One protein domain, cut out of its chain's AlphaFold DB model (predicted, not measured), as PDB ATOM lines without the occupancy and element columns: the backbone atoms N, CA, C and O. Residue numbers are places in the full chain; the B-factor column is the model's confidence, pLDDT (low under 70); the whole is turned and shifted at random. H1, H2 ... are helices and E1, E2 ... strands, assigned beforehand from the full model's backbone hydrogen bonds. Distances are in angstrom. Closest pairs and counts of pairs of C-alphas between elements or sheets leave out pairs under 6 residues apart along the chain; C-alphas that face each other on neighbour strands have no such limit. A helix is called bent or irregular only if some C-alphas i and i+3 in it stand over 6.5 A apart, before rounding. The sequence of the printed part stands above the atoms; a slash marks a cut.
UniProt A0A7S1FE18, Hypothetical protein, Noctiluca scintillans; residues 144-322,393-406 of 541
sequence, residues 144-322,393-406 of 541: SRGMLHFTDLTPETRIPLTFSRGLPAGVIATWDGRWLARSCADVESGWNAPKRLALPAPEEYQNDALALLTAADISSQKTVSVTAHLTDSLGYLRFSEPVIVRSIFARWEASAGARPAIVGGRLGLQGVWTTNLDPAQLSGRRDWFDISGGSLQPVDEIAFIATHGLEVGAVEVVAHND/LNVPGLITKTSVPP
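AT A GLANCE: This is residues 144 to 322 and 393 to 406 of the 541 residues of the protein "Hypothetical protein" of Noctiluca scintillans (UniProt A0A7S1FE18). Look for a sandwich of strands folded from one strongly twisted sheet: the long strand E7 turns back on itself at residue 245, with its first part in one layer beside E2, E10 and the E8-E9 hairpin, and its second part in the other layer beside E11, which also has E1 and E6 next to it, with E3 beyond E6. The two layers are only partly face to face; the long link of residues 150 to 172 covers the side where E2 and E3 lie, and a small two-strand ribbon, E4 and E5, continues from E6 with H1 next to E5 in the chain. The printed part has 193 residues, with eleven named strands and two short named helices in the order E1 E2 E3 E4 H1 E5 E6 E7 E8 E9 H2 E10 E11; the neighbour pairs are antiparallel. The class is mostly strand, though only 86 residues, under half, are in named elements. The whole is compact and rounded, with a radius of gyration of the C-alphas of 16.0 A and spans of 46 by 42 by 39 A.

HOW THE PARTS SIT: Start in the branched sheet at E7, residues 234 to 252, which bends by 158 degrees at residue 245. E2, residues 173 to 176, and E11, residues 310 to 320, lie on one side of E7, and E10, residues 299 to 305, on the other side. Look for N 174 and O 238, 2.8 A apart, between E2 and E7; for N 237 and O 302, 2.9 A, between E7 and E10; and for N 246 and O 316, 2.9 A, between E7 and E11. Beyond E10 comes E8, residues 261 to 267, with N 264 and O 303 at 3.0 A; on its other side is E9, residues 270 to 277, in a hairpin with E8, where N 263 and O 275 are 2.9 A apart. On the side of E11 away from E7 you find E1, residues 144 to 149, with N 146 and O 317 at 2.9 A, and E6, residues 226 to 230, with N 228 and O 312 at 2.8 A. E3, residues 179 to 183, is an edge strand beside E6, with N 180 and O 229 at 2.8 A. E5, residues 222 to 224, runs on into E6 at 32 degrees and pairs with E4, residues 197 to 199, where N 224 and O 197 are 2.8 A apart. H1, residues 217 to 220, is not on the branched sheet; H2, residues 279 to 282, only just is not on it, with 4 pairs of C-alphas within 10 A. Both helices are too short for an O i to N i+4 pair; the one O i to N i+3 pair is within hydrogen-bond range in H1 and not in H2.

IN THESE COORDINATES: Find C-alpha 144 at (49.066, 132.755, 55.671), where E1 begins. E7 starts at C-alpha 234, (55.889, 104.381, 60.444), yet its ends are just 14.3 A apart. E11 is 29.0 A long, bends by 63 degrees at residue 313 and ends at C-alpha 320, (50.752, 132.799, 61.430). E9 is 21.0 A long and E8 20.2 A. H1 is irregular, but only just: C-alphas 217 and 220 are 6.7 A apart.

THE WHOLE: The two C-alphas farthest apart are those of Gly 190 and Asp 322, at 49.5 A. Residues 323 to 392 are not printed, and C-alphas 322 and 393 are 32.4 A apart across this cut. Beyond it, residues 398 to 399 pair antiparallel with residues 276 to 277 of E9. The links E1 to E2, E3 to E4, E4 to H1 and H2 to E10 are long. The mean pLDDT of the printed part is 76.8, and 59 residues are under 70, among them residues 184 to 224.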
ATOM      1  N   SER A 144      48.654 133.086  57.035       84.00
ATOM      2  CA  SER A 144      49.066 132.755  55.671       84.00
ATOM      3  C   SER A 144      48.795 131.284  55.342       84.00
ATOM      4  O   SER A 144      49.193 130.366  56.061       84.00
ATOM      5  N   ARG A 145      48.081 131.054  54.235       85.06
ATOM      6  CA  ARG A 145      47.657 129.727  53.762       85.06
ATOM      7  C   ARG A 145      48.632 129.184  52.721       85.06
ATOM      8  O   ARG A 145      49.131 129.930  51.882       85.06
ATOM      9  N   GLY A 146      48.871 127.876  52.747       84.31
ATOM     10  CA  GLY A 146      49.673 127.179  51.744       84.31
ATOM     11  C   GLY A 146      49.250 125.726  51.543       84.31
ATOM     12  O   GLY A 146      48.504 125.149  52.333       84.31
ATOM     13  N   MET A 147      49.735 125.137  50.455       86.00
ATOM     14  CA  MET A 147      49.412 123.785  50.006       86.00
ATOM     15  C   MET A 147      50.702 123.044  49.640       86.00
ATOM     16  O   MET A 147      51.288 123.269  48.579       86.00
ATOM     17  N   LEU A 148      51.140 122.140  50.514       88.50
ATOM     18  CA  LEU A 148      52.282 121.259  50.280       88.50
ATOM     19  C   LEU A 148      51.948 120.269  49.164       88.50
ATOM     20  O   LEU A 148      51.012 119.483  49.307       88.50
ATOM     21  N   HIS A 149      52.709 120.288  48.067       86.06
ATOM     22  CA  HIS A 149      52.445 119.452  46.890       86.06
ATOM     23  C   HIS A 149      53.729 118.862  46.277       86.06
ATOM     24  O   HIS A 149      54.799 119.471  46.332       86.06
ATOM     25  N   PHE A 150      53.628 117.723  45.584       87.00
ATOM     26  CA  PHE A 150      54.804 116.974  45.099       87.00
ATOM     27  C   PHE A 150      55.049 117.037  43.582       87.00
ATOM     28  O   PHE A 150      55.976 116.390  43.112       87.00
ATOM     29  N   THR A 151      54.268 117.820  42.820       78.25
ATOM     30  CA  THR A 151      54.238 117.868  41.334       78.25
ATOM     31  C   THR A 151      55.604 117.871  40.631       78.25
ATOM     32  O   THR A 151      55.726 117.341  39.531       78.25
ATOM     33  N   ASP A 152      56.617 118.477  41.248       79.00
ATOM     34  CA  ASP A 152      57.954 118.680  40.686       79.00
ATOM     35  C   ASP A 152      59.009 117.663  41.183       79.00
ATOM     36  O   ASP A 152      60.192 117.807  40.872       79.00
ATOM     37  N   LEU A 153      58.624 116.664  41.987       86.31
ATOM     38  CA  LEU A 153      59.514 115.576  42.405       86.31
ATOM     39  C   LEU A 153      59.580 114.479  41.337       86.31
ATOM     40  O   LEU A 153      58.566 114.073  40.774       86.31
ATOM     41  N   THR A 154      60.776 113.942  41.104       87.75
ATOM     42  CA  THR A 154      60.977 112.797  40.208       87.75
ATOM     43  C   THR A 154      60.322 111.537  40.796       87.75
ATOM     44  O   THR A 154      60.678 111.162  41.920       87.75
ATOM     45  N   PRO A 155      59.421 110.844  40.073       87.88
ATOM     46  CA  PRO A 155      58.837 109.583  40.531       87.88
ATOM     47  C   PRO A 155      59.879 108.504  40.862       87.88
ATOM     48  O   PRO A 155      60.993 108.504  40.338       87.88
ATOM     49  N   GLU A 156      59.502 107.594  41.756       87.56
ATOM     50  CA  GLU A 156      60.301 106.510  42.343       87.56
ATOM     51  C   GLU A 156      61.600 106.951  43.052       87.56
ATOM     52  O   GLU A 156      62.449 106.128  43.407       87.56
ATOM     53  N   THR A 157      61.749 108.250  43.344       92.75
ATOM     54  CA  THR A 157      62.839 108.780  44.180       92.75
ATOM     55  C   THR A 157      62.390 109.006  45.623       92.75
ATOM     56  O   THR A 157      61.205 109.179  45.906       92.75
ATOM     57  N   ARG A 158      63.332 108.995  46.575       93.94
ATOM     58  CA  ARG A 158      63.026 109.314  47.978       93.94
ATOM     59  C   ARG A 158      62.720 110.807  48.113       93.94
ATOM     60  O   ARG A 158      63.496 111.624  47.622       93.94
ATOM     61  N   ILE A 159      61.659 111.154  48.842       92.38
ATOM     62  CA  ILE A 159      61.388 112.555  49.197       92.38
ATOM     63  C   ILE A 159      62.577 113.099  50.014       92.38
ATOM     64  O   ILE A 159      63.041 112.407  50.931       92.38
ATOM     65  N   PRO A 160      63.109 114.295  49.691       92.69
ATOM     66  CA  PRO A 160      64.157 114.926  50.487       92.69
ATOM     67  C   PRO A 160      63.723 115.099  51.947       92.69
ATOM     68  O   PRO A 160      62.575 115.447  52.206       92.69
ATOM     69  N   LEU A 161      64.651 114.904  52.895       91.19
ATOM     70  CA  LEU A 161      64.359 115.035  54.331       91.19
ATOM     71  C   LEU A 161      63.708 116.385  54.651       91.19
ATOM     72  O   LEU A 161      62.773 116.425  55.430       91.19
ATOM     73  N   THR A 162      64.182 117.465  54.035       92.19
ATOM     74  CA  THR A 162      63.560 118.793  54.043       92.19
ATOM     75  C   THR A 162      62.841 119.011  52.708       92.19
ATOM     76  O   THR A 162      63.503 119.250  51.693       92.19
ATOM     77  N   PHE A 163      61.510 118.934  52.685       91.38
ATOM     78  CA  PHE A 163      60.708 119.219  51.490       91.38
ATOM     79  C   PHE A 163      59.422 119.955  51.880       91.38
ATOM     80  O   PHE A 163      58.528 119.382  52.498       91.38
ATOM     81  N   SER A 164      59.347 121.222  51.467       91.69
ATOM     82  CA  SER A 164      58.434 122.235  52.025       91.69
ATOM     83  C   SER A 164      57.659 123.003  50.945       91.69
ATOM     84  O   SER A 164      57.161 124.099  51.184       91.69
ATOM     85  N   ARG A 165      57.632 122.503  49.702       88.00
ATOM     86  CA  ARG A 165      57.187 123.296  48.548       88.00
ATOM     87  C   ARG A 165      55.687 123.586  48.599       88.00
ATOM     88  O   ARG A 165      54.886 122.658  48.550       88.00
ATOM     89  N   GLY A 166      55.343 124.873  48.595       84.38
ATOM     90  CA  GLY A 166      53.962 125.361  48.624       84.38
ATOM     91  C   GLY A 166      53.427 125.653  50.028       84.38
ATOM     92  O   GLY A 166      52.312 126.149  50.144       84.38
ATOM     93  N   LEU A 167      54.215 125.398  51.079       89.00
ATOM     94  CA  LEU A 167      53.915 125.868  52.434       89.00
ATOM     95  C   LEU A 167      54.017 127.405  52.531       89.00
ATOM     96  O   LEU A 167      54.734 128.012  51.727       89.00
ATOM     97  N   PRO A 168      53.312 128.034  53.493       86.44
ATOM     98  CA  PRO A 168      53.412 129.470  53.735       86.44
ATOM     99  C   PRO A 168      54.822 129.888  54.190       86.44
ATOM    100  O   PRO A 168      55.653 129.063  54.575       86.44
ATOM    101  N   ALA A 169      55.114 131.185  54.085       69.50
ATOM    102  CA  ALA A 169      56.467 131.720  54.219       69.50
ATOM    103  C   ALA A 169      57.000 131.624  55.661       69.50
ATOM    104  O   ALA A 169      56.586 132.384  56.523       69.50
ATOM    105  N   GLY A 170      57.960 130.724  55.885       79.00
ATOM    106  CA  GLY A 170      58.554 130.441  57.199       79.00
ATOM    107  C   GLY A 170      58.597 128.939  57.475       79.00
ATOM    108  O   GLY A 170      59.643 128.402  57.850       79.00
ATOM    109  N   VAL A 171      57.510 128.242  57.128       90.31
ATOM    110  CA  VAL A 171      57.310 126.836  57.479       90.31
ATOM    111  C   VAL A 171      58.226 125.921  56.665       90.31
ATOM    112  O   VAL A 171      58.085 125.744  55.451       90.31
ATOM    113  N   ILE A 172      59.132 125.238  57.360       93.12
ATOM    114  CA  ILE A 172      59.931 124.137  56.822       93.12
ATOM    115  C   ILE A 172      59.276 122.820  57.239       93.12
ATOM    116  O   ILE A 172      59.129 122.551  58.428       93.12
ATOM    117  N   ALA A 173      58.947 121.970  56.267       95.31
ATOM    118  CA  ALA A 173      58.516 120.603  56.519       95.31
ATOM    119  C   ALA A 173      59.680 119.605  56.439       95.31
ATOM    120  O   ALA A 173      60.486 119.640  55.498       95.31
ATOM    121  N   THR A 174      59.724 118.669  57.390       95.81
ATOM    122  CA  THR A 174      60.637 117.522  57.372       95.81
ATOM    123  C   THR A 174      59.919 116.173  57.362       95.81
ATOM    124  O   THR A 174      58.861 115.999  57.963       95.81
ATOM    125  N   TRP A 175      60.509 115.216  56.642       95.12
ATOM    126  CA  TRP A 175      59.923 113.922  56.291       95.12
ATOM    127  C   TRP A 175      60.750 112.762  56.848       95.12
ATOM    128  O   TRP A 175      61.782 112.384  56.285       95.12
ATOM    129  N   ASP A 176      60.266 112.151  57.927       93.75
ATOM    130  CA  ASP A 176      60.902 110.996  58.563       93.75
ATOM    131  C   ASP A 176      60.194 109.683  58.205       93.75
ATOM    132  O   ASP A 176      58.976 109.632  58.025       93.75
ATOM    133  N   GLY A 177      60.977 108.605  58.108       91.81
ATOM    134  CA  GLY A 177      60.574 107.336  57.489       91.81
ATOM    135  C   GLY A 177      60.987 107.243  56.013       91.81
ATOM    136  O   GLY A 177      61.728 108.088  55.486       91.81
ATOM    137  N   ARG A 178      60.549 106.182  55.326       93.88
ATOM    138  CA  ARG A 178      60.840 105.951  53.903       93.88
ATOM    139  C   ARG A 178      59.672 106.354  53.000       93.88
ATOM    140  O   ARG A 178      58.883 105.519  52.551       93.88
ATOM    141  N   TRP A 179      59.627 107.644  52.692       94.75
ATOM    142  CA  TRP A 179      58.726 108.238  51.706       94.75
ATOM    143  C   TRP A 179      59.332 108.217  50.300       94.75
ATOM    144  O   TRP A 179      60.487 108.618  50.118       94.75
ATOM    145  N   LEU A 180      58.554 107.785  49.310       94.38
ATOM    146  CA  LEU A 180      58.885 107.840  47.887       94.38
ATOM    147  C   LEU A 180      57.919 108.781  47.164       94.38
ATOM    148  O   LEU A 180      56.724 108.770  47.441       94.38
ATOM    149  N   ALA A 181      58.421 109.561  46.212       91.69
ATOM    150  CA  ALA A 181      57.582 110.228  45.227       91.69
ATOM    151  C   ALA A 181      57.034 109.173  44.249       91.69
ATOM    152  O   ALA A 181      57.821 108.398  43.715       91.69
ATOM    153  N   ARG A 182      55.726 109.123  43.991       87.50
ATOM    154  CA  ARG A 182      55.096 108.160  43.062       87.50
ATOM    155  C   ARG A 182      54.270 108.886  42.006       87.50
ATOM    156  O   ARG A 182      53.610 109.872  42.308       87.50
ATOM    157  N   SER A 183      54.281 108.395  40.768       81.38
ATOM    158  CA  SER A 183      53.459 108.930  39.675       81.38
ATOM    159  C   SER A 183      51.973 108.581  39.847       81.38
ATOM    160  O   SER A 183      51.604 107.422  40.035       81.38
ATOM    161  N   CYS A 184      51.089 109.567  39.690       69.62
ATOM    162  CA  CYS A 184      49.652 109.345  39.512       69.62
ATOM    163  C   CYS A 184      49.304 108.752  38.139       69.62
ATOM    164  O   CYS A 184      48.175 108.311  37.958       69.62
ATOM    165  N   ALA A 185      50.202 108.793  37.150       60.09
ATOM    166  CA  ALA A 185      49.892 108.402  35.773       60.09
ATOM    167  C   ALA A 185      50.069 106.899  35.492       60.09
ATOM    168  O   ALA A 185      49.550 106.413  34.490       60.09
ATOM    169  N   ASP A 186      50.770 106.169  36.362       50.16
ATOM    170  CA  ASP A 186      51.326 104.853  36.015       50.16
ATOM    171  C   ASP A 186      50.350 103.683  36.267       50.16
ATOM    172  O   ASP A 186      50.626 102.548  35.882       50.16
ATOM    173  N   VAL A 187      49.175 103.939  36.859       49.84
ATOM    174  CA  VAL A 187      48.140 102.914  37.096       49.84
ATOM    175  C   VAL A 187      47.142 102.869  35.932       49.84
ATOM    176  O   VAL A 187      46.017 103.344  36.040       49.84
ATOM    177  N   GLU A 188      47.599 102.262  34.837       41.78
ATOM    178  CA  GLU A 188      46.852 101.750  33.673       41.78
ATOM    179  C   GLU A 188      45.821 102.661  32.970       41.78
ATOM    180  O   GLU A 188      44.809 103.105  33.511       41.78
ATOM    181  N   SER A 189      46.008 102.792  31.654       39.28
ATOM    182  CA  SER A 189      45.116 103.455  30.696       39.28
ATOM    183  C   SER A 189      43.821 102.669  30.410       39.28
ATOM    184  O   SER A 189      43.516 102.345  29.261       39.28
ATOM    185  N   GLY A 190      43.063 102.344  31.455       41.03
ATOM    186  CA  GLY A 190      41.684 101.863  31.374       41.03
ATOM    187  C   GLY A 190      40.679 102.967  31.714       41.03
ATOM    188  O   GLY A 190      41.046 104.041  32.185       41.03
ATOM    189  N   TRP A 191      39.382 102.687  31.565       39.28
ATOM    190  CA  TRP A 191      38.303 103.619  31.952       39.28
ATOM    191  C   TRP A 191      38.202 103.846  33.485       39.28
ATOM    192  O   TRP A 191      37.366 104.619  33.937       39.28
ATOM    193  N   ASN A 192      39.089 103.210  34.266       41.81
ATOM    194  CA  ASN A 192      39.238 103.305  35.725       41.81
ATOM    195  C   ASN A 192      40.644 103.808  36.135       41.81
ATOM    196  O   ASN A 192      41.207 103.348  37.137       41.81
ATOM    197  N   ALA A 193      41.239 104.703  35.338       42.25
ATOM    198  CA  ALA A 193      42.497 105.366  35.682       42.25
ATOM    199  C   ALA A 193      42.379 106.093  37.043       42.25
ATOM    200  O   ALA A 193      41.308 106.624  37.363       42.25
ATOM    201  N   PRO A 194      43.445 106.140  37.863       48.47
ATOM    202  CA  PRO A 194      43.436 106.882  39.118       48.47
ATOM    203  C   PRO A 194      43.141 108.355  38.838       48.47
ATOM    204  O   PRO A 194      43.778 108.990  37.993       48.47
ATOM    205  N   LYS A 195      42.184 108.925  39.573       57.09
ATOM    206  CA  LYS A 195      41.898 110.354  39.472       57.09
ATOM    207  C   LYS A 195      43.135 111.129  39.920       57.09
ATOM    208  O   LYS A 195      43.570 111.011  41.069       57.09
ATOM    209  N   ARG A 196      43.709 111.914  39.004       63.53
ATOM    210  CA  ARG A 196      44.678 112.955  39.366       63.53
ATOM    211  C   ARG A 196      43.978 113.886  40.351       63.53
ATOM    212  O   ARG A 196      42.867 114.316  40.064       63.53
ATOM    213  N   LEU A 197      44.613 114.171  41.482       64.81
ATOM    214  CA  LEU A 197      44.109 115.169  42.420       64.81
ATOM    215  C   LEU A 197      44.234 116.542  41.750       64.81
ATOM    216  O   LEU A 197      45.343 116.917  41.354       64.81
ATOM    217  N   ALA A 198      43.135 117.274  41.583       59.38
ATOM    218  CA  ALA A 198      43.227 118.678  41.213       59.38
ATOM    219  C   ALA A 198      43.473 119.513  42.474       59.38
ATOM    220  O   ALA A 198      42.923 119.230  43.537       59.38
ATOM    221  N   LEU A 199      44.324 120.532  42.367       58.62
ATOM    222  CA  LEU A 199      44.477 121.535  43.418       58.62
ATOM    223  C   LEU A 199      43.766 122.833  43.013       58.62
ATOM    224  O   LEU A 199      43.801 123.174  41.823       58.62
ATOM    225  N   PRO A 200      43.187 123.572  43.985       51.69
ATOM    226  CA  PRO A 200      42.729 124.945  43.771       51.69
ATOM    227  C   PRO A 200      43.862 125.831  43.230       51.69
ATOM    228  O   PRO A 200      45.045 125.552  43.482       51.69
ATOM    229  N   ALA A 201      43.524 126.886  42.488       47.25
ATOM    230  CA  ALA A 201      44.524 127.713  41.820       47.25
ATOM    231  C   ALA A 201      45.270 128.616  42.825       47.25
ATOM    232  O   ALA A 201      44.636 129.181  43.712       47.25
ATOM    233  N   PRO A 202      46.602 128.817  42.703       43.59
ATOM    234  CA  PRO A 202      47.387 129.581  43.686       43.59
ATOM    235  C   PRO A 202      46.901 131.014  43.957       43.59
ATOM    236  O   PRO A 202      47.137 131.534  45.043       43.59
ATOM    237  N   GLU A 203      46.233 131.645  42.990       42.97
ATOM    238  CA  GLU A 203      45.764 133.035  43.076       42.97
ATOM    239  C   GLU A 203      44.408 133.168  43.804       42.97
ATOM    240  O   GLU A 203      44.134 134.211  44.392       42.97
ATOM    241  N   GLU A 204      43.600 132.101  43.875       44.91
ATOM    242  CA  GLU A 204      42.323 132.084  44.616       44.91
ATOM    243  C   GLU A 204      42.532 132.135  46.140       44.91
ATOM    244  O   GLU A 204      41.673 132.611  46.879       44.91
ATOM    245  N   TYR A 205      43.697 131.691  46.630       46.50
ATOM    246  CA  TYR A 205      44.012 131.658  48.063       46.50
ATOM    247  C   TYR A 205      44.301 133.034  48.680       46.50
ATOM    248  O   TYR A 205      44.398 133.117  49.904       46.50
ATOM    249  N   GLN A 206      44.492 134.090  47.878       38.34
ATOM    250  CA  GLN A 206      44.901 135.403  48.395       38.34
ATOM    251  C   GLN A 206      43.738 136.304  48.827       38.34
ATOM    252  O   GLN A 206      43.965 137.175  49.662       38.34
ATOM    253  N   ASN A 207      42.527 136.119  48.283       36.88
ATOM    254  CA  ASN A 207      41.474 137.138  48.399       36.88
ATOM    255  C   ASN A 207      40.211 136.740  49.173       36.88
ATOM    256  O   ASN A 207      39.521 137.651  49.612       36.88
ATOM    257  N   ASP A 208      39.917 135.456  49.415       38.38
ATOM    258  CA  ASP A 208      38.767 135.095  50.259       38.38
ATOM    259  C   ASP A 208      38.966 133.827  51.100       38.38
ATOM    260  O   ASP A 208      39.230 132.732  50.598       38.38
ATOM    261  N   ALA A 209      38.702 133.957  52.405       38.16
ATOM    262  CA  ALA A 209      38.610 132.838  53.352       38.16
ATOM    263  C   ALA A 209      37.420 131.892  53.061       38.16
ATOM    264  O   ALA A 209      37.315 130.812  53.644       38.16
ATOM    265  N   LEU A 210      36.532 132.301  52.150       37.72
ATOM    266  CA  LEU A 210      35.318 131.603  51.730       37.72
ATOM    267  C   LEU A 210      35.307 131.223  50.239       37.72
ATOM    268  O   LEU A 210      34.280 130.730  49.778       37.72
ATOM    269  N   ALA A 211      36.432 131.373  49.518       32.94
ATOM    270  CA  ALA A 211      36.578 130.993  48.109       32.94
ATOM    271  C   ALA A 211      36.319 129.487  47.894       32.94
ATOM    272  O   ALA A 211      37.203 128.627  47.945       32.94
ATOM    273  N   LEU A 212      35.043 129.179  47.694       39.16
ATOM    274  CA  LEU A 212      34.506 127.885  47.336       39.16
ATOM    275  C   LEU A 212      34.722 127.682  45.846       39.16
ATOM    276  O   LEU A 212      34.064 128.337  45.045       39.16
ATOM    277  N   LEU A 213      35.592 126.734  45.491       33.72
ATOM    278  CA  LEU A 213      35.729 126.255  44.119       33.72
ATOM    279  C   LEU A 213      34.351 125.910  43.548       33.72
ATOM    280  O   LEU A 213      33.750 124.892  43.919       33.72
ATOM    281  N   THR A 214      33.849 126.743  42.638       30.41
ATOM    282  CA  THR A 214      32.658 126.387  41.879       30.41
ATOM    283  C   THR A 214      33.061 125.418  40.772       30.41
ATOM    284  O   THR A 214      34.210 125.367  40.329       30.41
ATOM    285  N   ALA A 215      32.104 124.651  40.255       32.12
ATOM    286  CA  ALA A 215      32.370 123.761  39.125       32.12
ATOM    287  C   ALA A 215      32.731 124.509  37.815       32.12
ATOM    288  O   ALA A 215      33.037 123.856  36.818       32.12
ATOM    289  N   ALA A 216      32.690 125.849  37.797       30.06
ATOM    290  CA  ALA A 216      33.090 126.676  36.660       30.06
ATOM    291  C   ALA A 216      34.578 127.088  36.700       30.06
ATOM    292  O   ALA A 216      35.196 127.219  35.642       30.06
ATOM    293  N   ASP A 217      35.180 127.205  37.887       33.00
ATOM    294  CA  ASP A 217      36.560 127.703  38.071       33.00
ATOM    295  C   ASP A 217      37.635 126.651  37.716       33.00
ATOM    296  O   ASP A 217      38.823 126.940  37.594       33.00
ATOM    297  N   ILE A 218      37.189 125.426  37.417       40.53
ATOM    298  CA  ILE A 218      37.967 124.229  37.047       40.53
ATOM    299  C   ILE A 218      38.986 124.462  35.902       40.53
ATOM    300  O   ILE A 218      39.936 123.695  35.746       40.53
ATOM    301  N   SER A 219      38.842 125.526  35.104       34.22
ATOM    302  CA  SER A 219      39.697 125.801  33.935       34.22
ATOM    303  C   SER A 219      41.171 126.145  34.235       34.22
ATOM    304  O   SER A 219      41.997 126.058  33.324       34.22
ATOM    305  N   SER A 220      41.522 126.491  35.478       40.75
ATOM    306  CA  SER A 220      42.880 126.898  35.900       40.75
ATOM    307  C   SER A 220      43.634 125.844  36.736       40.75
ATOM    308  O   SER A 220      44.769 126.076  37.160       40.75
ATOM    309  N   GLN A 221      43.026 124.676  36.982       52.12
ATOM    310  CA  GLN A 221      43.492 123.697  37.971       52.12
ATOM    311  C   GLN A 221      44.907 123.150  37.724       52.12
ATOM    312  O   GLN A 221      45.217 122.556  36.686       52.12
ATOM    313  N   LYS A 222      45.753 123.216  38.760       55.12
ATOM    314  CA  LYS A 222      47.057 122.543  38.779       55.12
ATOM    315  C   LYS A 222      46.875 121.086  39.216       55.12
ATOM    316  O   LYS A 222      46.769 120.795  40.405       55.12
ATOM    317  N   THR A 223      46.861 120.149  38.269       61.34
ATOM    318  CA  THR A 223      46.748 118.715  38.595       61.34
ATOM    319  C   THR A 223      48.026 118.172  39.235       61.34
ATOM    320  O   THR A 223      49.113 118.291  38.662       61.34
ATOM    321  N   VAL A 224      47.897 117.488  40.367       61.88
ATOM    322  CA  VAL A 224      48.985 116.745  41.007       61.88
ATOM    323  C   VAL A 224      49.215 115.429  40.269       61.88
ATOM    324  O   VAL A 224      48.395 114.509  40.272       61.88
ATOM    325  N   SER A 225      50.374 115.354  39.622       71.75
ATOM    326  CA  SER A 225      50.893 114.179  38.921       71.75
ATOM    327  C   SER A 225      51.752 113.269  39.802       71.75
ATOM    328  O   SER A 225      52.083 112.175  39.355       71.75
ATOM    329  N   VAL A 226      52.131 113.704  41.009       81.94
ATOM    330  CA  VAL A 226      53.096 113.019  41.881       81.94
ATOM    331  C   VAL A 226      52.621 113.054  43.335       81.94
ATOM    332  O   VAL A 226      52.147 114.089  43.792       81.94
ATOM    333  N   THR A 227      52.762 111.950  44.063       88.38
ATOM    334  CA  THR A 227      52.285 111.766  45.445       88.38
ATOM    335  C   THR A 227      53.418 111.323  46.367       88.38
ATOM    336  O   THR A 227      54.436 110.806  45.907       88.38
ATOM    337  N   ALA A 228      53.245 111.500  47.674       92.25
ATOM    338  CA  ALA A 228      54.143 111.000  48.705       92.25
ATOM    339  C   ALA A 228      53.666 109.642  49.238       92.25
ATOM    340  O   ALA A 228      52.771 109.579  50.077       92.25
ATOM    341  N   HIS A 229      54.274 108.558  48.761       93.69
ATOM    342  CA  HIS A 229      53.975 107.176  49.136       93.69
ATOM    343  C   HIS A 229      54.863 106.697  50.295       93.69
ATOM    344  O   HIS A 229      56.093 106.664  50.184       93.69
ATOM    345  N   LEU A 230      54.250 106.291  51.407       93.38
ATOM    346  CA  LEU A 230      54.940 105.779  52.588       93.38
ATOM    347  C   LEU A 230      55.181 104.263  52.477       93.38
ATOM    348  O   LEU A 230      54.249 103.459  52.495       93.38
ATOM    349  N   THR A 231      56.456 103.870  52.393       91.81
ATOM    350  CA  THR A 231      56.866 102.456  52.239       91.81
ATOM    351  C   THR A 231      57.264 101.752  53.538       91.81
ATOM    352  O   THR A 231      57.376 100.528  53.542       91.81
ATOM    353  N   ASP A 232      57.454 102.483  54.635       91.44
ATOM    354  CA  ASP A 232      57.600 101.906  55.977       91.44
ATOM    355  C   ASP A 232      56.236 101.913  56.697       91.44
ATOM    356  O   ASP A 232      55.315 102.623  56.307       91.44
ATOM    357  N   SER A 233      56.087 101.154  57.779       92.12
ATOM    358  CA  SER A 233      54.866 101.140  58.605       92.12
ATOM    359  C   SER A 233      54.786 102.317  59.592       92.12
ATOM    360  O   SER A 233      53.861 102.383  60.398       92.12
ATOM    361  N   LEU A 234      55.778 103.212  59.576       94.94
ATOM    362  CA  LEU A 234      55.889 104.381  60.444       94.94
ATOM    363  C   LEU A 234      56.510 105.539  59.658       94.94
ATOM    364  O   LEU A 234      57.579 105.382  59.065       94.94
ATOM    365  N   GLY A 235      55.866 106.700  59.684       96.56
ATOM    366  CA  GLY A 235      56.373 107.928  59.077       96.56
ATOM    367  C   GLY A 235      55.942 109.163  59.858       96.56
ATOM    368  O   GLY A 235      54.982 109.116  60.624       96.56
ATOM    369  N   TYR A 236      56.646 110.274  59.658       97.38
ATOM    370  CA  TYR A 236      56.285 111.566  60.240       97.38
ATOM    371  C   TYR A 236      56.459 112.676  59.206       97.38
ATOM    372  O   TYR A 236      57.432 112.671  58.451       97.38
ATOM    373  N   LEU A 237      55.539 113.636  59.231       97.44
ATOM    374  CA  LEU A 237      55.677 114.953  58.618       97.44
ATOM    375  C   LEU A 237      55.732 115.966  59.763       97.44
ATOM    376  O   LEU A 237      54.782 116.062  60.533       97.44
ATOM    377  N   ARG A 238      56.849 116.672  59.914       96.19
ATOM    378  CA  ARG A 238      57.060 117.675  60.968       96.19
ATOM    379  C   ARG A 238      57.171 119.060  60.361       96.19
ATOM    380  O   ARG A 238      57.682 119.183  59.254       96.19
ATOM    381  N   PHE A 239      56.743 120.077  61.090       94.56
ATOM    382  CA  PHE A 239      56.833 121.483  60.714       94.56
ATOM    383  C   PHE A 239      57.816 122.205  61.651       94.56
ATOM    384  O   PHE A 239      57.988 121.807  62.803       94.56
ATOM    385  N   SER A 240      58.503 123.240  61.163       91.00
ATOM    386  CA  SER A 240      59.432 124.049  61.974       91.00
ATOM    387  C   SER A 240      58.740 124.893  63.042       91.00
ATOM    388  O   SER A 240      59.373 125.280  64.021       91.00
ATOM    389  N   GLU A 241      57.457 125.168  62.834       88.75
ATOM    390  CA  GLU A 241      56.575 125.955  63.686       88.75
ATOM    391  C   GLU A 241      55.168 125.329  63.678       88.75
ATOM    392  O   GLU A 241      54.862 124.552  62.765       88.75
ATOM    393  N   PRO A 242      54.322 125.601  64.687       89.94
ATOM    394  CA  PRO A 242      52.967 125.064  64.734       89.94
ATOM    395  C   PRO A 242      52.108 125.577  63.572       89.94
ATOM    396  O   PRO A 242      52.094 126.768  63.269       89.94
ATOM    397  N   VAL A 243      51.350 124.682  62.935       90.56
ATOM    398  CA  VAL A 243      50.439 125.025  61.832       90.56
ATOM    399  C   VAL A 243      49.054 124.423  62.037       90.56
ATOM    400  O   VAL A 243      48.900 123.347  62.618       90.56
ATOM    401  N   ILE A 244      48.025 125.083  61.508       89.94
ATOM    402  CA  ILE A 244      46.687 124.499  61.378       89.94
ATOM    403  C   ILE A 244      46.667 123.643  60.119       89.94
ATOM    404  O   ILE A 244      46.746 124.167  59.010       89.94
ATOM    405  N   VAL A 245      46.547 122.326  60.276       88.81
ATOM    406  CA  VAL A 245      46.420 121.397  59.144       88.81
ATOM    407  C   VAL A 245      44.954 121.296  58.758       88.81
ATOM    408  O   VAL A 245      44.159 120.650  59.440       88.81
ATOM    409  N   ARG A 246      44.592 121.954  57.658       84.06
ATOM    410  CA  ARG A 246      43.197 122.122  57.258       84.06
ATOM    411  C   ARG A 246      42.639 120.908  56.518       84.06
ATOM    412  O   ARG A 246      41.502 120.520  56.777       84.06
ATOM    413  N   SER A 247      43.453 120.312  55.646       83.38
ATOM    414  CA  SER A 247      43.147 119.084  54.908       83.38
ATOM    415  C   SER A 247      44.423 118.299  54.600       83.38
ATOM    416  O   SER A 247      45.459 118.874  54.277       83.38
ATOM    417  N   ILE A 248      44.347 116.971  54.660       88.69
ATOM    418  CA  ILE A 248      45.396 116.041  54.224       88.69
ATOM    419  C   ILE A 248      44.757 115.134  53.178       88.69
ATOM    420  O   ILE A 248      44.065 114.176  53.524       88.69
ATOM    421  N   PHE A 249      44.976 115.423  51.898       86.69
ATOM    422  CA  PHE A 249      44.416 114.617  50.817       86.69
ATOM    423  C   PHE A 249      45.234 113.340  50.668       86.69
ATOM    424  O   PHE A 249      46.384 113.380  50.223       86.69
ATOM    425  N   ALA A 250      44.640 112.211  51.038       87.31
ATOM    426  CA  ALA A 250      45.277 110.906  51.010       87.31
ATOM    427  C   ALA A 250      44.479 109.875  50.201       87.31
ATOM    428  O   ALA A 250      43.269 110.004  49.998       87.31
ATOM    429  N   ARG A 251      45.180 108.835  49.749       85.25
ATOM    430  CA  ARG A 251      44.617 107.579  49.238       85.25
ATOM    431  C   ARG A 251      45.402 106.420  49.844       85.25
ATOM    432  O   ARG A 251      46.584 106.578  50.144       85.25
ATOM    433  N   TRP A 252      44.777 105.262  50.034       86.31
ATOM    434  CA  TRP A 252      45.442 104.117  50.660       86.31
ATOM    435  C   TRP A 252      45.254 102.841  49.845       86.31
ATOM    436  O   TRP A 252      44.173 102.256  49.821       86.31
ATOM    437  N   GLU A 253      46.328 102.386  49.203       77.81
ATOM    438  CA  GLU A 253      46.363 101.077  48.549       77.81
ATOM    439  C   GLU A 253      46.765 100.011  49.575       77.81
ATOM    440  O   GLU A 253      47.883  99.499  49.593       77.81
ATOM    441  N   ALA A 254      45.832  99.716  50.482       72.12
ATOM    442  CA  ALA A 254      46.012  98.718  51.526       72.12
ATOM    443  C   ALA A 254      46.281  97.324  50.918       72.12
ATOM    444  O   ALA A 254      45.436  96.763  50.216       72.12
ATOM    445  N   SER A 255      47.459  96.760  51.202       71.50
ATOM    446  CA  SER A 255      47.849  95.401  50.797       71.50
ATOM    447  C   SER A 255      46.846  94.338  51.266       71.50
ATOM    448  O   SER A 255      46.170  94.502  52.281       71.50
ATOM    449  N   ALA A 256      46.788  93.191  50.582       67.56
ATOM    450  CA  ALA A 256      45.971  92.062  51.033       67.56
ATOM    451  C   ALA A 256      46.369  91.631  52.462       67.56
ATOM    452  O   ALA A 256      47.530  91.308  52.715       67.56
ATOM    453  N   GLY A 257      45.412  91.643  53.396       71.00
ATOM    454  CA  GLY A 257      45.669  91.390  54.820       71.00
ATOM    455  C   GLY A 257      46.270  92.573  55.593       71.00
ATOM    456  O   GLY A 257      46.789  92.369  56.693       71.00
ATOM    457  N   ALA A 258      46.215  93.795  55.046       76.62
ATOM    458  CA  ALA A 258      46.549  95.020  55.768       76.62
ATOM    459  C   ALA A 258      45.752  95.144  57.077       76.62
ATOM    460  O   ALA A 258      44.661  94.594  57.235       76.62
ATOM    461  N   ARG A 259      46.333  95.870  58.031       84.69
ATOM    462  CA  ARG A 259      45.788  96.082  59.377       84.69
ATOM    463  C   ARG A 259      45.295  97.518  59.527       84.69
ATOM    464  O   ARG A 259      45.709  98.349  58.722       84.69
ATOM    465  N   PRO A 260      44.427  97.806  60.514       91.31
ATOM    466  CA  PRO A 260      44.064  99.170  60.870       91.31
ATOM    467  C   PRO A 260      45.279 100.091  60.935       91.31
ATOM    468  O   PRO A 260      46.353  99.672  61.364       91.31
ATOM    469  N   ALA A 261      45.101 101.339  60.528       92.56
ATOM    470  CA  ALA A 261      46.141 102.352  60.610       92.56
ATOM    471  C   ALA A 261      45.608 103.615  61.285       92.56
ATOM    472  O   ALA A 261      44.399 103.855  61.315       92.56
ATOM    473  N   ILE A 262      46.507 104.420  61.844       94.69
ATOM    474  CA  ILE A 262      46.158 105.666  62.523       94.69
ATOM    475  C   ILE A 262      47.092 106.786  62.074       94.69
ATOM    476  O   ILE A 262      48.314 106.637  62.032       94.69
ATOM    477  N   VAL A 263      46.494 107.917  61.717       95.50
ATOM    478  CA  VAL A 263      47.187 109.174  61.435       95.50
ATOM    479  C   VAL A 263      46.755 110.166  62.493       95.50
ATOM    480  O   VAL A 263      45.569 110.250  62.798       95.50
ATOM    481  N   GLY A 264      47.690 110.895  63.089       95.06
ATOM    482  CA  GLY A 264      47.351 111.833  64.150       95.06
ATOM    483  C   GLY A 264      48.281 113.028  64.210       95.06
ATOM    484  O   GLY A 264      49.491 112.902  64.024       95.06
ATOM    485  N   GLY A 265      47.685 114.182  64.482       95.25
ATOM    486  CA  GLY A 265      48.381 115.436  64.702       95.25
ATOM    487  C   GLY A 265      48.822 115.597  66.154       95.25
ATOM    488  O   GLY A 265      48.153 115.131  67.085       95.25
ATOM    489  N   ARG A 266      49.957 116.261  66.349       94.75
ATOM    490  CA  ARG A 266      50.585 116.523  67.644       94.75
ATOM    491  C   ARG A 266      51.114 117.945  67.713       94.75
ATOM    492  O   ARG A 266      51.556 118.475  66.701       94.75
ATOM    493  N   LEU A 267      51.111 118.505  68.917       92.62
ATOM    494  CA  LEU A 267      51.798 119.742  69.265       92.62
ATOM    495  C   LEU A 267      52.852 119.403  70.320       92.62
ATOM    496  O   LEU A 267      52.531 119.096  71.475       92.62
ATOM    497  N   GLY A 268      54.110 119.361  69.897       93.06
ATOM    498  CA  GLY A 268      55.213 118.823  70.670       93.06
ATOM    499  C   GLY A 268      54.912 117.400  71.139       93.06
ATOM    500  O   GLY A 268      54.732 116.473  70.346       93.06
ATOM    501  N   LEU A 269      54.876 117.200  72.453       93.25
ATOM    502  CA  LEU A 269      54.628 115.906  73.092       93.25
ATOM    503  C   LEU A 269      53.136 115.562  73.261       93.25
ATOM    504  O   LEU A 269      52.823 114.439  73.671       93.25
ATOM    505  N   GLN A 270      52.219 116.490  72.971       91.94
ATOM    506  CA  GLN A 270      50.774 116.278  73.105       91.94
ATOM    507  C   GLN A 270      50.164 115.777  71.794       91.94
ATOM    508  O   GLN A 270      50.499 116.275  70.726       91.94
ATOM    509  N   GLY A 271      49.244 114.812  71.867       91.81
ATOM    510  CA  GLY A 271      48.363 114.483  70.743       91.81
ATOM    511  C   GLY A 271      47.165 115.427  70.700       91.81
ATOM    512  O   GLY A 271      46.627 115.774  71.747       91.81
ATOM    513  N   VAL A 272      46.773 115.832  69.494       90.38
ATOM    514  CA  VAL A 272      45.758 116.870  69.245       90.38
ATOM    515  C   VAL A 272      44.516 116.269  68.586       90.38
ATOM    516  O   VAL A 272      43.383 116.523  68.992       90.38
ATOM    517  N   TRP A 273      44.720 115.436  67.566       91.00
ATOM    518  CA  TRP A 273      43.652 114.737  66.857       91.00
ATOM    519  C   TRP A 273      44.159 113.410  66.300       91.00
ATOM    520  O   TRP A 273      45.356 113.232  66.077       91.00
ATOM    521  N   THR A 274      43.235 112.487  66.047       92.94
ATOM    522  CA  THR A 274      43.512 111.208  65.390       92.94
ATOM    523  C   THR A 274      42.444 110.878  64.350       92.94
ATOM    524  O   THR A 274      41.276 111.257  64.470       92.94
ATOM    525  N   THR A 275      42.876 110.143  63.333       92.12
ATOM    526  CA  THR A 275      42.087 109.625  62.222       92.12
ATOM    527  C   THR A 275      42.446 108.153  62.042       92.12
ATOM    528  O   THR A 275      43.599 107.820  61.767       92.12
ATOM    529  N   ASN A 276      41.471 107.265  62.214       92.56
ATOM    530  CA  ASN A 276      41.626 105.820  62.069       92.56
ATOM    531  C   ASN A 276      41.172 105.371  60.678       92.56
ATOM    532  O   ASN A 276      40.149 105.836  60.172       92.56
ATOM    533  N   LEU A 277      41.927 104.441  60.099       91.12
ATOM    534  CA  LEU A 277      41.766 103.907  58.753       91.12
ATOM    535  C   LEU A 277      41.499 102.398  58.827       91.12
ATOM    536  O   LEU A 277      42.366 101.635  59.261       91.12
ATOM    537  N   ASP A 278      40.320 101.969  58.381       88.75
ATOM    538  CA  ASP A 278      39.945 100.561  58.243       88.75
ATOM    539  C   ASP A 278      40.334 100.038  56.850       88.75
ATOM    540  O   ASP A 278      39.745 100.466  55.849       88.75
ATOM    541  N   PRO A 279      41.281  99.089  56.738       87.00
ATOM    542  CA  PRO A 279      41.632  98.497  55.455       87.00
ATOM    543  C   PRO A 279      40.467  97.722  54.825       87.00
ATOM    544  O   PRO A 279      40.401  97.658  53.599       87.00
ATOM    545  N   ALA A 280      39.532  97.157  55.598       83.25
ATOM    546  CA  ALA A 280      38.423  96.380  55.041       83.25
ATOM    547  C   ALA A 280      37.467  97.268  54.227       83.25
ATOM    548  O   ALA A 280      37.107  96.922  53.105       83.25
ATOM    549  N   GLN A 281      37.121  98.445  54.754       80.69
ATOM    550  CA  GLN A 281      36.237  99.408  54.088       80.69
ATOM    551  C   GLN A 281      36.948 100.365  53.115       80.69
ATOM    552  O   GLN A 281      36.291 100.923  52.234       80.69
ATOM    553  N   LEU A 282      38.262 100.587  53.258       80.00
ATOM    554  CA  LEU A 282      39.039 101.463  52.366       80.00
ATOM    555  C   LEU A 282      39.717 100.714  51.207       80.00
ATOM    556  O   LEU A 282      39.965 101.325  50.164       80.00
ATOM    557  N   SER A 283      39.987  99.410  51.336       67.56
ATOM    558  CA  SER A 283      40.596  98.625  50.254       67.56
ATOM    559  C   SER A 283      39.748  98.653  48.974       67.56
ATOM    560  O   SER A 283      38.519  98.655  48.990       67.56
ATOM    561  N   GLY A 284      40.423  98.757  47.826       63.38
ATOM    562  CA  GLY A 284      39.781  98.915  46.517       63.38
ATOM    563  C   GLY A 284      39.282 100.332  46.191       63.38
ATOM    564  O   GLY A 284      38.958 100.597  45.031       63.38
ATOM    565  N   ARG A 285      39.267 101.281  47.141       68.94
ATOM    566  CA  ARG A 285      38.910 102.684  46.863       68.94
ATOM    567  C   ARG A 285      40.129 103.449  46.337       68.94
ATOM    568  O   ARG A 285      40.991 103.864  47.098       68.94
ATOM    569  N   ARG A 286      40.168 103.698  45.023       69.38
ATOM    570  CA  ARG A 286      41.207 104.512  44.344       69.38
ATOM    571  C   ARG A 286      40.980 106.032  44.411       69.38
ATOM    572  O   ARG A 286      41.649 106.785  43.707       69.38
ATOM    573  N   ASP A 287      40.006 106.486  45.193       73.50
ATOM    574  CA  ASP A 287      39.676 107.906  45.322       73.50
ATOM    575  C   ASP A 287      40.468 108.578  46.453       73.50
ATOM    576  O   ASP A 287      40.806 107.945  47.451       73.50
ATOM    577  N   TRP A 288      40.643 109.893  46.335       77.75
ATOM    578  CA  TRP A 288      41.140 110.759  47.400       77.75
ATOM    579  C   TRP A 288      40.100 110.979  48.509       77.75
ATOM    580  O   TRP A 288      38.890 111.030  48.252       77.75
ATOM    581  N   PHE A 289      40.582 111.120  49.743       80.00
ATOM    582  CA  PHE A 289      39.814 111.485  50.936       80.00
ATOM    583  C   PHE A 289      40.667 112.345  51.883       80.00
ATOM    584  O   PHE A 289      41.894 112.286  51.839       80.00
ATOM    585  N   ASP A 290      40.025 113.165  52.718       82.31
ATOM    586  CA  ASP A 290      40.712 114.003  53.709       82.31
ATOM    587  C   ASP A 290      40.900 113.237  55.029       82.31
ATOM    588  O   ASP A 290      39.932 112.707  55.575       82.31
ATOM    589  N   ILE A 291      42.134 113.177  55.539       86.50
ATOM    590  CA  ILE A 291      42.486 112.517  56.810       86.50
ATOM    591  C   ILE A 291      42.914 113.481  57.931       86.50
ATOM    592  O   ILE A 291      43.336 113.018  58.991       86.50
ATOM    593  N   SER A 292      42.779 114.799  57.736       81.31
ATOM    594  CA  SER A 292      43.163 115.863  58.693       81.31
ATOM    595  C   SER A 292      42.489 115.807  60.068       81.31
ATOM    596  O   SER A 292      42.864 116.540  60.978       81.31
ATOM    597  N   GLY A 293      41.422 115.020  60.212       69.19
ATOM    598  CA  GLY A 293      40.597 114.994  61.417       69.19
ATOM    599  C   GLY A 293      39.705 116.229  61.607       69.19
ATOM    600  O   GLY A 293      38.825 116.198  62.465       69.19
ATOM    601  N   GLY A 294      39.891 117.290  60.808       71.25
ATOM    602  CA  GLY A 294      39.108 118.525  60.861       71.25
ATOM    603  C   GLY A 294      39.255 119.310  62.170       71.25
ATOM    604  O   GLY A 294      38.256 119.845  62.653       71.25
ATOM    605  N   SER A 295      40.458 119.330  62.756       79.62
ATOM    606  CA  SER A 295      40.771 120.088  63.975       79.62
ATOM    607  C   SER A 295      41.214 121.521  63.661       79.62
ATOM    608  O   SER A 295      41.959 121.742  62.710       79.62
ATOM    609  N   LEU A 296      40.812 122.482  64.500       81.69
ATOM    610  CA  LEU A 296      41.298 123.872  64.480       81.69
ATOM    611  C   LEU A 296      42.414 124.135  65.508       81.69
ATOM    612  O   LEU A 296      42.738 125.282  65.797       81.69
ATOM    613  N   GLN A 297      42.994 123.077  66.077       85.50
ATOM    614  CA  GLN A 297      44.131 123.170  66.994       85.50
ATOM    615  C   GLN A 297      45.454 122.967  66.229       85.50
ATOM    616  O   GLN A 297      45.505 122.109  65.339       85.50
ATOM    617  N   PRO A 298      46.515 123.728  66.558       89.38
ATOM    618  CA  PRO A 298      47.788 123.686  65.845       89.38
ATOM    619  C   PRO A 298      48.551 122.386  66.092       89.38
ATOM    620  O   PRO A 298      48.407 121.738  67.131       89.38
ATOM    621  N   VAL A 299      49.389 122.017  65.123       93.00
ATOM    622  CA  VAL A 299      50.263 120.843  65.175       93.00
ATOM    623  C   VAL A 299      51.644 121.164  64.607       93.00
ATOM    624  O   VAL A 299      51.761 121.884  63.619       93.00
ATOM    625  N   ASP A 300      52.692 120.602  65.208       93.75
ATOM    626  CA  ASP A 300      54.074 120.624  64.703       93.75
ATOM    627  C   ASP A 300      54.503 119.260  64.121       93.75
ATOM    628  O   ASP A 300      55.541 119.147  63.470       93.75
ATOM    629  N   GLU A 301      53.700 118.208  64.313       96.69
ATOM    630  CA  GLU A 301      53.970 116.853  63.833       96.69
ATOM    631  C   GLU A 301      52.670 116.135  63.437       96.69
ATOM    632  O   GLU A 301      51.727 116.043  64.218       96.69
ATOM    633  N   ILE A 302      52.643 115.551  62.238       97.44
ATOM    634  CA  ILE A 302      51.686 114.522  61.829       97.44
ATOM    635  C   ILE A 302      52.426 113.183  61.854       97.44
ATOM    636  O   ILE A 302      53.388 112.980  61.108       97.44
ATOM    637  N   ALA A 303      51.976 112.263  62.702       97.50
ATOM    638  CA  ALA A 303      52.492 110.902  62.777       97.50
ATOM    639  C   ALA A 303      51.587 109.940  61.994       97.50
ATOM    640  O   ALA A 303      50.364 109.966  62.134       97.50
ATOM    641  N   PHE A 304      52.203 109.073  61.194       96.62
ATOM    642  CA  PHE A 304      51.561 108.069  60.349       96.62
ATOM    643  C   PHE A 304      51.972 106.677  60.855       96.62
ATOM    644  O   PHE A 304      53.144 106.306  60.759       96.62
ATOM    645  N   ILE A 305      51.039 105.929  61.454       95.44
ATOM    646  CA  ILE A 305      51.296 104.709  62.241       95.44
ATOM    647  C   ILE A 305      50.511 103.528  61.649       95.44
ATOM    648  O   ILE A 305      49.293 103.593  61.491       95.44
ATOM    649  N   ALA A 306      51.214 102.433  61.336       88.81
ATOM    650  CA  ALA A 306      50.716 101.254  60.607       88.81
ATOM    651  C   ALA A 306      50.203 101.547  59.172       88.81
ATOM    652  O   ALA A 306      49.619 100.696  58.509       88.81
ATOM    653  N   THR A 307      50.510 102.733  58.651       86.12
ATOM    654  CA  THR A 307      50.086 103.311  57.363       86.12
ATOM    655  C   THR A 307      50.938 102.875  56.161       86.12
ATOM    656  O   THR A 307      51.190 103.666  55.251       86.12
ATOM    657  N   HIS A 308      51.431 101.635  56.141       90.12
ATOM    658  CA  HIS A 308      52.184 101.133  54.986       90.12
ATOM    659  C   HIS A 308      51.307 101.173  53.720       90.12
ATOM    660  O   HIS A 308      50.159 100.720  53.744       90.12
ATOM    661  N   GLY A 309      51.833 101.721  52.621       88.94
ATOM    662  CA  GLY A 309      51.091 101.889  51.365       88.94
ATOM    663  C   GLY A 309      50.191 103.131  51.307       88.94
ATOM    664  O   GLY A 309      49.460 103.310  50.333       88.94
ATOM    665  N   LEU A 310      50.194 103.984  52.339       91.44
ATOM    666  CA  LEU A 310      49.470 105.256  52.320       91.44
ATOM    667  C   LEU A 310      50.163 106.243  51.376       91.44
ATOM    668  O   LEU A 310      51.388 106.377  51.390       91.44
ATOM    669  N   GLU A 311      49.376 106.974  50.594       91.38
ATOM    670  CA  GLU A 311      49.853 108.063  49.754       91.38
ATOM    671  C   GLU A 311      49.211 109.390  50.142       91.38
ATOM    672  O   GLU A 311      47.988 109.491  50.217       91.38
ATOM    673  N   VAL A 312      50.031 110.426  50.312       91.62
ATOM    674  CA  VAL A 312      49.594 111.813  50.508       91.62
ATOM    675  C   VAL A 312      49.768 112.572  49.191       91.62
ATOM    676  O   VAL A 312      50.862 112.617  48.631       91.62
ATOM    677  N   GLY A 313      48.692 113.147  48.661       86.12
ATOM    678  CA  GLY A 313      48.697 113.928  47.422       86.12
ATOM    679  C   GLY A 313      49.020 115.399  47.669       86.12
ATOM    680  O   GLY A 313      49.848 115.974  46.963       86.12
ATOM    681  N   ALA A 314      48.406 115.982  48.700       87.44
ATOM    682  CA  ALA A 314      48.709 117.327  49.172       87.44
ATOM    683  C   ALA A 314      48.311 117.523  50.644       87.44
ATOM    684  O   ALA A 314      47.451 116.803  51.160       87.44
ATOM    685  N   VAL A 315      48.925 118.509  51.301       89.25
ATOM    686  CA  VAL A 315      48.579 118.938  52.667       89.25
ATOM    687  C   VAL A 315      48.317 120.436  52.671       89.25
ATOM    688  O   VAL A 315      49.207 121.222  52.351       89.25
ATOM    689  N   GLU A 316      47.106 120.823  53.046       86.81
ATOM    690  CA  GLU A 316      46.729 122.216  53.235       86.81
ATOM    691  C   GLU A 316      47.063 122.652  54.661       86.81
ATOM    692  O   GLU A 316      46.622 122.016  55.624       86.81
ATOM    693  N   VAL A 317      47.810 123.748  54.798       88.69
ATOM    694  CA  VAL A 317      48.148 124.328  56.101       88.69
ATOM    695  C   VAL A 317      47.897 125.831  56.143       88.69
ATOM    696  O   VAL A 317      47.962 126.517  55.120       88.69
ATOM    697  N   VAL A 318      47.691 126.352  57.350       88.19
ATOM    698  CA  VAL A 318      47.799 127.780  57.661       88.19
ATOM    699  C   VAL A 318      48.800 127.968  58.794       88.19
ATOM    700  O   VAL A 318      48.750 127.249  59.793       88.19
ATOM    701  N   ALA A 319      49.694 128.935  58.624       87.69
ATOM    702  CA  ALA A 319      50.622 129.412  59.642       87.69
ATOM    703  C   ALA A 319      50.333 130.886  59.947       87.69
ATOM    704  O   ALA A 319      49.698 131.578  59.148       87.69
ATOM    705  N   HIS A 320      50.798 131.378  61.087       85.12
ATOM    706  CA  HIS A 320      50.752 132.799  61.430       85.12
ATOM    707  C   HIS A 320      52.173 133.270  61.724       85.12
ATOM    708  O   HIS A 320      52.962 132.508  62.274       85.12
ATOM    709  N   ASN A 321      52.517 134.481  61.289       69.94
ATOM    710  CA  ASN A 321      53.909 134.943  61.289       69.94
ATOM    711  C   ASN A 321      54.416 135.384  62.676       69.94
ATOM    712  O   ASN A 321      55.622 135.573  62.833       69.94
ATOM    713  N   ASP A 322      53.526 135.571  63.657       66.31
ATOM    714  CA  ASP A 322      53.894 136.019  65.000       66.31
ATOM    715  C   ASP A 322      54.140 134.837  65.948       66.31
ATOM    716  O   ASP A 322      53.323 133.932  66.100       66.31
ATOM    717  N   LEU A 393      31.094 113.979  55.429       49.00
ATOM    718  CA  LEU A 393      31.676 113.862  56.781       49.00
ATOM    719  C   LEU A 393      31.961 112.407  57.206       49.00
ATOM    720  O   LEU A 393      32.884 112.151  57.970       49.00
ATOM    721  N   ASN A 394      31.185 111.467  56.665       58.50
ATOM    722  CA  ASN A 394      31.370 110.034  56.809       58.50
ATOM    723  C   ASN A 394      31.933 109.438  55.510       58.50
ATOM    724  O   ASN A 394      31.199 109.260  54.531       58.50
ATOM    725  N   VAL A 395      33.218 109.079  55.509       69.88
ATOM    726  CA  VAL A 395      33.803 108.156  54.527       69.88
ATOM    727  C   VAL A 395      33.821 106.770  55.183       69.88
ATOM    728  O   VAL A 395      34.474 106.622  56.209       69.88
ATOM    729  N   PRO A 396      33.136 105.742  54.641       72.94
ATOM    730  CA  PRO A 396      33.210 104.386  55.193       72.94
ATOM    731  C   PRO A 396      34.659 103.917  55.355       72.94
ATOM    732  O   PRO A 396      35.460 104.082  54.431       72.94
ATOM    733  N   GLY A 397      34.974 103.382  56.533       77.31
ATOM    734  CA  GLY A 397      36.323 103.018  56.967       77.31
ATOM    735  C   GLY A 397      37.187 104.146  57.531       77.31
ATOM    736  O   GLY A 397      38.308 103.886  57.953       77.31
ATOM    737  N   LEU A 398      36.694 105.384  57.577       82.75
ATOM    738  CA  LEU A 398      37.382 106.524  58.176       82.75
ATOM    739  C   LEU A 398      36.670 106.934  59.470       82.75
ATOM    740  O   LEU A 398      35.495 107.293  59.429       82.75
ATOM    741  N   ILE A 399      37.376 106.909  60.604       82.12
ATOM    742  CA  ILE A 399      36.897 107.518  61.856       82.12
ATOM    743  C   ILE A 399      37.813 108.685  62.216       82.12
ATOM    744  O   ILE A 399      38.982 108.478  62.537       82.12
ATOM    745  N   THR A 400      37.276 109.900  62.189       76.56
ATOM    746  CA  THR A 400      37.918 111.138  62.655       76.56
ATOM    747  C   THR A 400      37.305 111.596  63.984       76.56
ATOM    748  O   THR A 400      36.301 111.047  64.436       76.56
ATOM    749  N   LYS A 401      37.845 112.670  64.583       65.62
ATOM    750  CA  LYS A 401      37.214 113.377  65.718       65.62
ATOM    751  C   LYS A 401      35.777 113.854  65.411       65.62
ATOM    752  O   LYS A 401      35.004 114.052  66.340       65.62
ATOM    753  N   THR A 402      35.421 114.051  64.136       55.19
ATOM    754  CA  THR A 402      34.151 114.670  63.703       55.19
ATOM    755  C   THR A 402      33.232 113.752  62.887       55.19
ATOM    756  O   THR A 402      32.199 114.208  62.403       55.19
ATOM    757  N   SER A 403      33.595 112.486  62.676       60.94
ATOM    758  CA  SER A 403      32.751 111.508  61.973       60.94
ATOM    759  C   SER A 403      31.815 110.794  62.947       60.94
ATOM    760  O   SER A 403      32.287 110.293  63.968       60.94
ATOM    761  N   VAL A 404      30.541 110.626  62.585       55.56
ATOM    762  CA  VAL A 404      29.647 109.665  63.255       55.56
ATOM    763  C   VAL A 404      29.363 108.526  62.288       55.56
ATOM    764  O   VAL A 404      28.596 108.709  61.337       55.56
ATOM    765  N   PRO A 405      30.008 107.363  62.467       59.78
ATOM    766  CA  PRO A 405      29.770 106.227  61.600       59.78
ATOM    767  C   PRO A 405      28.405 105.588  61.945       59.78
ATOM    768  O   PRO A 405      27.942 105.698  63.081       59.78
ATOM    769  N   PRO A 406      27.721 104.960  60.973       59.59
ATOM    770  CA  PRO A 406      26.371 104.426  61.167       59.59
ATOM    771  C   PRO A 406      26.359 103.234  62.133       59.59
ATOM    772  O   PRO A 406      27.245 102.389  62.074       59.59
TER     773      PRO A 406